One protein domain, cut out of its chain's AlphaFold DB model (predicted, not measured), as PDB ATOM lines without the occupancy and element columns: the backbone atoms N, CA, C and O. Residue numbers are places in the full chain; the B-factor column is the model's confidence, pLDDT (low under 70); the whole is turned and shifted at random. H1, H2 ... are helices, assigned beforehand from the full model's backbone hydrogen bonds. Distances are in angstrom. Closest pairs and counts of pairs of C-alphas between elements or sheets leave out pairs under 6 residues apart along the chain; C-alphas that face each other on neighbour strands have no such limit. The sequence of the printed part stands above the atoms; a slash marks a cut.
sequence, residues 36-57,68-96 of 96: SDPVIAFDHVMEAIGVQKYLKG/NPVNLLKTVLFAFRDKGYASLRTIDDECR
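AT A GLANCE: This is residues 36 to 57 and 68 to 96 of the 96 residues of an uncharacterized protein of Ruminococcus bromii (UniProt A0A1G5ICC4). Look for one long helix, H3, standing between H1 on one side and H4 on the other, with both set across it, while the short H2 lies near the beginning of H3. The contacts among the helices are few. The printed part has 51 residues with four named helices, H1, H2, H3 and H4 along the chain, and no named strand; its class is all helix. It is only just compact, close to loose, with a radius of gyration of the C-alphas of 11.5 A, and spans 31 by 28 by 19 A.

IN THESE COORDINATES: Find C-alpha 38 at (-22.648, 19.762, -36.163); from there H1, residues 38 to 49, runs 16.4 A to C-alpha 49. H2 follows as residues 51 to 54. Past the cut, find C-alpha 69 at (-13.333, 38.462, -36.775), where H3, residues 69 to 83, begins its 21.0 A. H4, residues 88 to 94, runs 10.2 A and ends at C-alpha 94, (-6.696, 20.794, -32.918).

HOW THE PARTS SIT: Start at H1, which touches H3 at a steep tilt of 55 degrees, opposite ways; the closest C-alphas, of Met 46 and Lys 74, are 7.4 A apart. H3 touches H1 with residues 74 to 78 alone. H1 and H2 meet only through their link. H2 and H3 are close but not clearly touching, with the closest C-alphas, of Gln 52 and Val 70, 6.5 A apart. H3 and H4 are also close but not clearly touching, about perpendicular at 77 degrees; their closest C-alphas, of Ala 79 and Ile 91, are 6.7 A apart. H4 is apart from H1 and H2. Every O i to N i+4 pair is within hydrogen-bond range in H1 and H3, but 2 of 3 in H4, and H2 is too short for such a pair.

THE WHOLE: The two C-alphas farthest apart, of Ser 36 and Gly 57, are 32.9 A apart. Residues 58 to 67 are not printed, and C-alphas 57 and 68 are 12.3 A apart across this cut, which falls in the link from H2 to H3. The links H1 to H2 and H3 to H4 are tight. The printed part ends at Arg 96, the chain's last residue. The mean pLDDT of the printed part is 89.1, and no printed residue is under 70.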
ATOM      1  N   SER A  36     -27.538  17.576 -40.808       78.94
ATOM      2  CA  SER A  36     -27.294  17.232 -39.404       78.94
ATOM      3  C   SER A  36     -25.846  17.418 -38.952       78.94
ATOM      4  O   SER A  36     -25.575  17.216 -37.767       78.94
ATOM      5  N   ASP A  37     -24.923  17.782 -39.845       89.12
ATOM      6  CA  ASP A  37     -23.532  17.991 -39.471       89.12
ATOM      7  C   ASP A  37     -23.431  19.087 -38.390       89.12
ATOM      8  O   ASP A  37     -24.018  20.169 -38.532       89.12
ATOM      9  N   PRO A  38     -22.713  18.831 -37.281       88.94
ATOM     10  CA  PRO A  38     -22.648  19.762 -36.163       88.94
ATOM     11  C   PRO A  38     -22.042  21.115 -36.545       88.94
ATOM     12  O   PRO A  38     -22.409  22.118 -35.932       88.94
ATOM     13  N   VAL A  39     -21.149  21.170 -37.539       88.44
ATOM     14  CA  VAL A  39     -20.547  22.415 -38.033       88.44
ATOM     15  C   VAL A  39     -21.586  23.224 -38.804       88.44
ATOM     16  O   VAL A  39     -21.745  24.416 -38.541       88.44
ATOM     17  N   ILE A  40     -22.343  22.582 -39.698       89.62
ATOM     18  CA  ILE A  40     -23.405  23.240 -40.477       89.62
ATOM     19  C   ILE A  40     -24.528  23.734 -39.563       89.62
ATOM     20  O   ILE A  40     -24.927  24.899 -39.632       89.62
ATOM     21  N   ALA A  41     -25.013  22.875 -38.666       91.06
ATOM     22  CA  ALA A  41     -26.062  23.230 -37.718       91.06
ATOM     23  C   ALA A  41     -25.635  24.402 -36.818       91.06
ATOM     24  O   ALA A  41     -26.419  25.318 -36.564       91.06
ATOM     25  N   PHE A  42     -24.378  24.404 -36.366       92.31
ATOM     26  CA  PHE A  42     -23.814  25.512 -35.604       92.31
ATOM     27  C   PHE A  42     -23.759  26.808 -36.420       92.31
ATOM     28  O   PHE A  42     -24.140  27.863 -35.905       92.31
ATOM     29  N   ASP A  43     -23.322  26.744 -37.679       91.25
ATOM     30  CA  ASP A  43     -23.194  27.932 -38.520       91.25
ATOM     31  C   ASP A  43     -24.551  28.598 -38.776       91.25
ATOM     32  O   ASP A  43     -24.675  29.813 -38.611       91.25
ATOM     33  N   HIS A  44     -25.592  27.802 -39.042       91.50
ATOM     34  CA  HIS A  44     -26.967  28.291 -39.177       91.50
ATOM     35  C   HIS A  44     -27.484  28.972 -37.907       91.50
ATOM     36  O   HIS A  44     -28.117  30.027 -37.979       91.50
ATOM     37  N   VAL A  45     -27.203  28.407 -36.729       92.38
ATOM     38  CA  VAL A  45     -27.588  29.026 -35.450       92.38
ATOM     39  C   VAL A  45     -26.853  30.353 -35.250       92.38
ATOM     40  O   VAL A  45     -27.468  31.352 -34.877       92.38
ATOM     41  N   MET A  46     -25.550  30.400 -35.534       93.19
ATOM     42  CA  MET A  46     -24.747  31.622 -35.423       93.19
ATOM     43  C   MET A  46     -25.178  32.701 -36.423       93.19
ATOM     44  O   MET A  46     -25.179  33.895 -36.101       93.19
ATOM     45  N   GLU A  47     -25.582  32.305 -37.626       91.81
ATOM     46  CA  GLU A  47     -26.163  33.204 -38.617       91.81
ATOM     47  C   GLU A  47     -27.511  33.761 -38.145       91.81
ATOM     48  O   GLU A  47     -27.686  34.980 -38.134       91.81
ATOM     49  N   ALA A  48     -28.414  32.908 -37.654       93.00
ATOM     50  CA  ALA A  48     -29.720  33.315 -37.134       93.00
ATOM     51  C   ALA A  48     -29.611  34.255 -35.919       93.00
ATOM     52  O   ALA A  48     -30.381  35.206 -35.781       93.00
ATOM     53  N   ILE A  49     -28.618  34.038 -35.049       92.94
ATOM     54  CA  ILE A  49     -28.303  34.941 -33.932       92.94
ATOM     55  C   ILE A  49     -27.803  36.302 -34.446       92.94
ATOM     56  O   ILE A  49     -27.957  37.320 -33.759       92.94
ATOM     57  N   GLY A  50     -27.213  36.345 -35.641       91.75
ATOM     58  CA  GLY A  50     -26.626  37.541 -36.226       91.75
ATOM     59  C   GLY A  50     -25.352  37.952 -35.497       91.75
ATOM     60  O   GLY A  50     -25.241  39.093 -35.052       91.75
ATOM     61  N   VAL A  51     -24.385  37.034 -35.361       88.69
ATOM     62  CA  VAL A  51     -23.134  37.219 -34.585       88.69
ATOM     63  C   VAL A  51     -22.389  38.523 -34.904       88.69
ATOM     64  O   VAL A  51     -21.757  39.115 -34.028       88.69
ATOM     65  N   GLN A  52     -22.517  39.024 -36.132       87.44
ATOM     66  CA  GLN A  52     -21.919  40.285 -36.578       87.44
ATOM     67  C   GLN A  52     -22.294  41.483 -35.692       87.44
ATOM     68  O   GLN A  52     -21.470  42.373 -35.501       87.44
ATOM     69  N   LYS A  53     -23.490  41.485 -35.085       89.75
ATOM     70  CA  LYS A  53     -23.957  42.570 -34.206       89.75
ATOM     71  C   LYS A  53     -23.134  42.724 -32.921       89.75
ATOM     72  O   LYS A  53     -23.187  43.773 -32.288       89.75
ATOM     73  N   TYR A  54     -22.384  41.691 -32.535       85.94
ATOM     74  CA  TYR A  54     -21.527  41.700 -31.347       85.94
ATOM     75  C   TYR A  54     -20.081  42.103 -31.651       85.94
ATOM     76  O   TYR A  54     -19.295  42.330 -30.731       85.94
ATOM     77  N   LEU A  55     -19.714  42.214 -32.930       85.31
ATOM     78  CA  LEU A  55     -18.385  42.651 -33.330       85.31
ATOM     79  C   LEU A  55     -18.341  44.179 -33.380       85.31
ATOM     80  O   LEU A  55     -19.130  44.825 -34.067       85.31
ATOM     81  N   LYS A  56     -17.388  44.776 -32.657       78.81
ATOM     82  CA  LYS A  56     -17.126  46.219 -32.753       78.81
ATOM     83  C   LYS A  56     -16.481  46.546 -34.108       78.81
ATOM     84  O   LYS A  56     -15.659  45.783 -34.613       78.81
ATOM     85  N   GLY A  57     -16.869  47.682 -34.691       73.44
ATOM     86  CA  GLY A  57     -16.441  48.115 -36.026       73.44
ATOM     87  C   GLY A  57     -14.932  48.364 -36.181       73.44
ATOM     88  O   GLY A  57     -14.236  48.617 -35.202       73.44
ATOM     89  N   ASN A  68     -10.449  36.984 -40.147       87.19
ATOM     90  CA  ASN A  68     -11.824  37.463 -40.194       87.19
ATOM     91  C   ASN A  68     -12.433  37.350 -38.779       87.19
ATOM     92  O   ASN A  68     -12.519  36.235 -38.254       87.19
ATOM     93  N   PRO A  69     -12.863  38.465 -38.159       87.00
ATOM     94  CA  PRO A  69     -13.333  38.462 -36.775       87.00
ATOM     95  C   PRO A  69     -14.598  37.616 -36.582       87.00
ATOM     96  O   PRO A  69     -14.789  37.053 -35.509       87.00
ATOM     97  N   VAL A  70     -15.438  37.485 -37.616       89.88
ATOM     98  CA  VAL A  70     -16.632  36.627 -37.587       89.88
ATOM     99  C   VAL A  70     -16.223  35.163 -37.514       89.88
ATOM    100  O   VAL A  70     -16.701  34.440 -36.646       89.88
ATOM    101  N   ASN A  71     -15.315  34.739 -38.394       89.81
ATOM    102  CA  ASN A  71     -14.881  33.345 -38.448       89.81
ATOM    103  C   ASN A  71     -14.123  32.969 -37.177       89.81
ATOM    104  O   ASN A  71     -14.410  31.935 -36.593       89.81
ATOM    105  N   LEU A  72     -13.236  33.846 -36.698       90.19
ATOM    106  CA  LEU A  72     -12.508  33.625 -35.451       90.19
ATOM    107  C   LEU A  72     -13.467  33.428 -34.269       90.19
ATOM    108  O   LEU A  72     -13.303  32.495 -33.488       90.19
ATOM    109  N   LEU A  73     -14.490  34.281 -34.154       91.19
ATOM    110  CA  LEU A  73     -15.481  34.163 -33.089       91.19
ATOM    111  C   LEU A  73     -16.297  32.867 -33.208       91.19
ATOM    112  O   LEU A  73     -16.491  32.186 -32.203       91.19
ATOM    113  N   LYS A  74     -16.729  32.499 -34.421       92.56
ATOM    114  CA  LYS A  74     -17.418  31.225 -34.680       92.56
ATOM    115  C   LYS A  74     -16.558  30.033 -34.250       92.56
ATOM    116  O   LYS A  74     -17.052  29.185 -33.517       92.56
ATOM    117  N   THR A  75     -15.277  30.004 -34.620       91.31
ATOM    118  CA  THR A  75     -14.344  28.925 -34.255       91.31
ATOM    119  C   THR A  75     -14.171  28.802 -32.742       91.31
ATOM    120  O   THR A  75     -14.267  27.703 -32.203       91.31
ATOM    121  N   VAL A  76     -13.976  29.921 -32.034       91.62
ATOM    122  CA  VAL A  76     -13.823  29.904 -30.570       91.62
ATOM    123  C   VAL A  76     -15.094  29.397 -29.886       91.62
ATOM    124  O   VAL A  76     -15.023  28.555 -28.997       91.62
ATOM    125  N   LEU A  77     -16.265  29.870 -30.317       93.00
ATOM    126  CA  LEU A  77     -17.548  29.434 -29.761       93.00
ATOM    127  C   LEU A  77     -17.840  27.959 -30.056       93.00
ATOM    128  O   LEU A  77     -18.392  27.266 -29.203       93.00
ATOM    129  N   PHE A  78     -17.455  27.476 -31.238       93.19
ATOM    130  CA  PHE A  78     -17.597  26.072 -31.601       93.19
ATOM    131  C   PHE A  78     -16.729  25.179 -30.708       93.19
ATOM    132  O   PHE A  78     -17.236  24.238 -30.103       93.19
ATOM    133  N   ALA A  79     -15.454  25.531 -30.530       92.38
ATOM    134  CA  ALA A  79     -14.567  24.804 -29.630       92.38
ATOM    135  C   ALA A  79     -15.062  24.846 -28.174       92.38
ATOM    136  O   ALA A  79     -14.968  23.853 -27.453       92.38
ATOM    137  N   PHE A  80     -15.648  25.971 -27.746       92.81
ATOM    138  CA  PHE A  80     -16.212  26.088 -26.402       92.81
ATOM    139  C   PHE A  80     -17.461  25.243 -26.182       92.81
ATOM    140  O   PHE A  80     -17.700  24.776 -25.072       92.81
ATOM    141  N   ARG A  81     -18.258  25.029 -27.228       91.06
ATOM    142  CA  ARG A  81     -19.391  24.106 -27.177       91.06
ATOM    143  C   ARG A  81     -18.922  22.671 -26.943       91.06
ATOM    144  O   ARG A  81     -19.557  21.961 -26.173       91.06
ATOM    145  N   ASP A  82     -17.857  22.258 -27.625       88.62
ATOM    146  CA  ASP A  82     -17.382  20.872 -27.598       88.62
ATOM    147  C   ASP A  82     -16.586  20.550 -26.323       88.62
ATOM    148  O   ASP A  82     -16.844  19.559 -25.644       88.62
ATOM    149  N   LYS A  83     -15.667  21.443 -25.939       86.94
ATOM    150  CA  LYS A  83     -14.719  21.221 -24.833       86.94
ATOM    151  C   LYS A  83     -14.999  22.028 -23.570       86.94
ATOM    152  O   LYS A  83     -14.257  21.918 -22.593       86.94
ATOM    153  N   GLY A  84     -16.027  22.872 -23.576       88.44
ATOM    154  CA  GLY A  84     -16.205  23.892 -22.547       88.44
ATOM    155  C   GLY A  84     -15.144  24.992 -22.658       88.44
ATOM    156  O   GLY A  84     -14.629  25.287 -23.731       88.44
ATOM    157  N   TYR A  85     -14.785  25.631 -21.546       89.12
ATOM    158  CA  TYR A  85     -13.797  26.714 -21.559       89.12
ATOM    159  C   TYR A  85     -12.377  26.201 -21.851       89.12
ATOM    160  O   TYR A  85     -11.626  25.850 -20.942       89.12
ATOM    161  N   ALA A  86     -12.004  26.180 -23.132       88.62
ATOM    162  CA  ALA A  86     -10.690  25.764 -23.609       88.62
ATOM    163  C   ALA A  86      -9.716  26.948 -23.753       88.62
ATOM    164  O   ALA A  86     -10.109  28.092 -23.988       88.62
ATOM    165  N   SER A  87      -8.413  26.677 -23.639       90.62
ATOM    166  CA  SER A  87      -7.385  27.681 -23.931       90.62
ATOM    167  C   SER A  87      -7.206  27.852 -25.443       90.62
ATOM    168  O   SER A  87      -7.375  26.896 -26.197       90.62
ATOM    169  N   LEU A  88      -6.777  29.037 -25.896       89.69
ATOM    170  CA  LEU A  88      -6.500  29.264 -27.324       89.69
ATOM    171  C   LEU A  88      -5.432  28.314 -27.888       89.69
ATOM    172  O   LEU A  88      -5.507  27.968 -29.057       89.69
ATOM    173  N   ARG A  89      -4.475  27.862 -27.064       91.19
ATOM    174  CA  ARG A  89      -3.472  26.866 -27.483       91.19
ATOM    175  C   ARG A  89      -4.117  25.520 -27.788       91.19
ATOM    176  O   ARG A  89      -3.829  24.931 -28.812       91.19
ATOM    177  N   THR A  90      -5.036  25.086 -26.929       91.19
ATOM    178  CA  THR A  90      -5.769  23.829 -27.111       91.19
ATOM    179  C   THR A  90      -6.584  23.835 -28.401       91.19
ATOM    180  O   THR A  90      -6.660  22.811 -29.061       91.19
ATOM    181  N   ILE A  91      -7.176  24.980 -28.757       91.69
ATOM    182  CA  ILE A  91      -7.932  25.143 -30.008       91.69
ATOM    183  C   ILE A  91      -6.988  25.112 -31.220       91.69
ATOM    184  O   ILE A  91      -7.299  24.477 -32.221       91.69
ATOM    185  N   ASP A  92      -5.836  25.781 -31.129       90.12
ATOM    186  CA  ASP A  92      -4.830  25.822 -32.201       90.12
ATOM    187  C   ASP A  92      -4.216  24.438 -32.472       90.12
ATOM    188  O   ASP A  92      -4.057  24.049 -33.626       90.12
ATOM    189  N   ASP A  93      -3.948  23.663 -31.417       91.31
ATOM    190  CA  ASP A  93      -3.413  22.300 -31.521       91.31
ATOM    191  C   ASP A  93      -4.375  21.337 -32.241       91.31
ATOM    192  O   ASP A  93      -3.920  20.384 -32.865       91.31
ATOM    193  N   GLU A  94      -5.687  21.584 -32.192       86.19
ATOM    194  CA  GLU A  94      -6.696  20.794 -32.918       86.19
ATOM    195  C   GLU A  94      -6.908  21.224 -34.360       86.19
ATOM    196  O   GLU A  94      -7.476  20.480 -35.155       86.19
ATOM    197  N   CYS A  95      -6.496  22.444 -34.686       82.19
ATOM    198  CA  CYS A  95      -6.595  22.983 -36.034       82.19
ATOM    199  C   CYS A  95      -5.365  22.629 -36.891       82.19
ATOM    200  O   CYS A  95      -5.282  23.081 -38.036       82.19
ATOM    201  N   ARG A  96      -4.407  21.872 -36.338       78.94
ATOM    202  CA  ARG A  96      -3.244  21.311 -37.038       78.94
ATOM    203  C   ARG A  96      -3.568  19.977 -37.690       78.94
ATOM    204  O   ARG A  96      -3.085  19.793 -38.829       78.94
TER     205      ARG A  96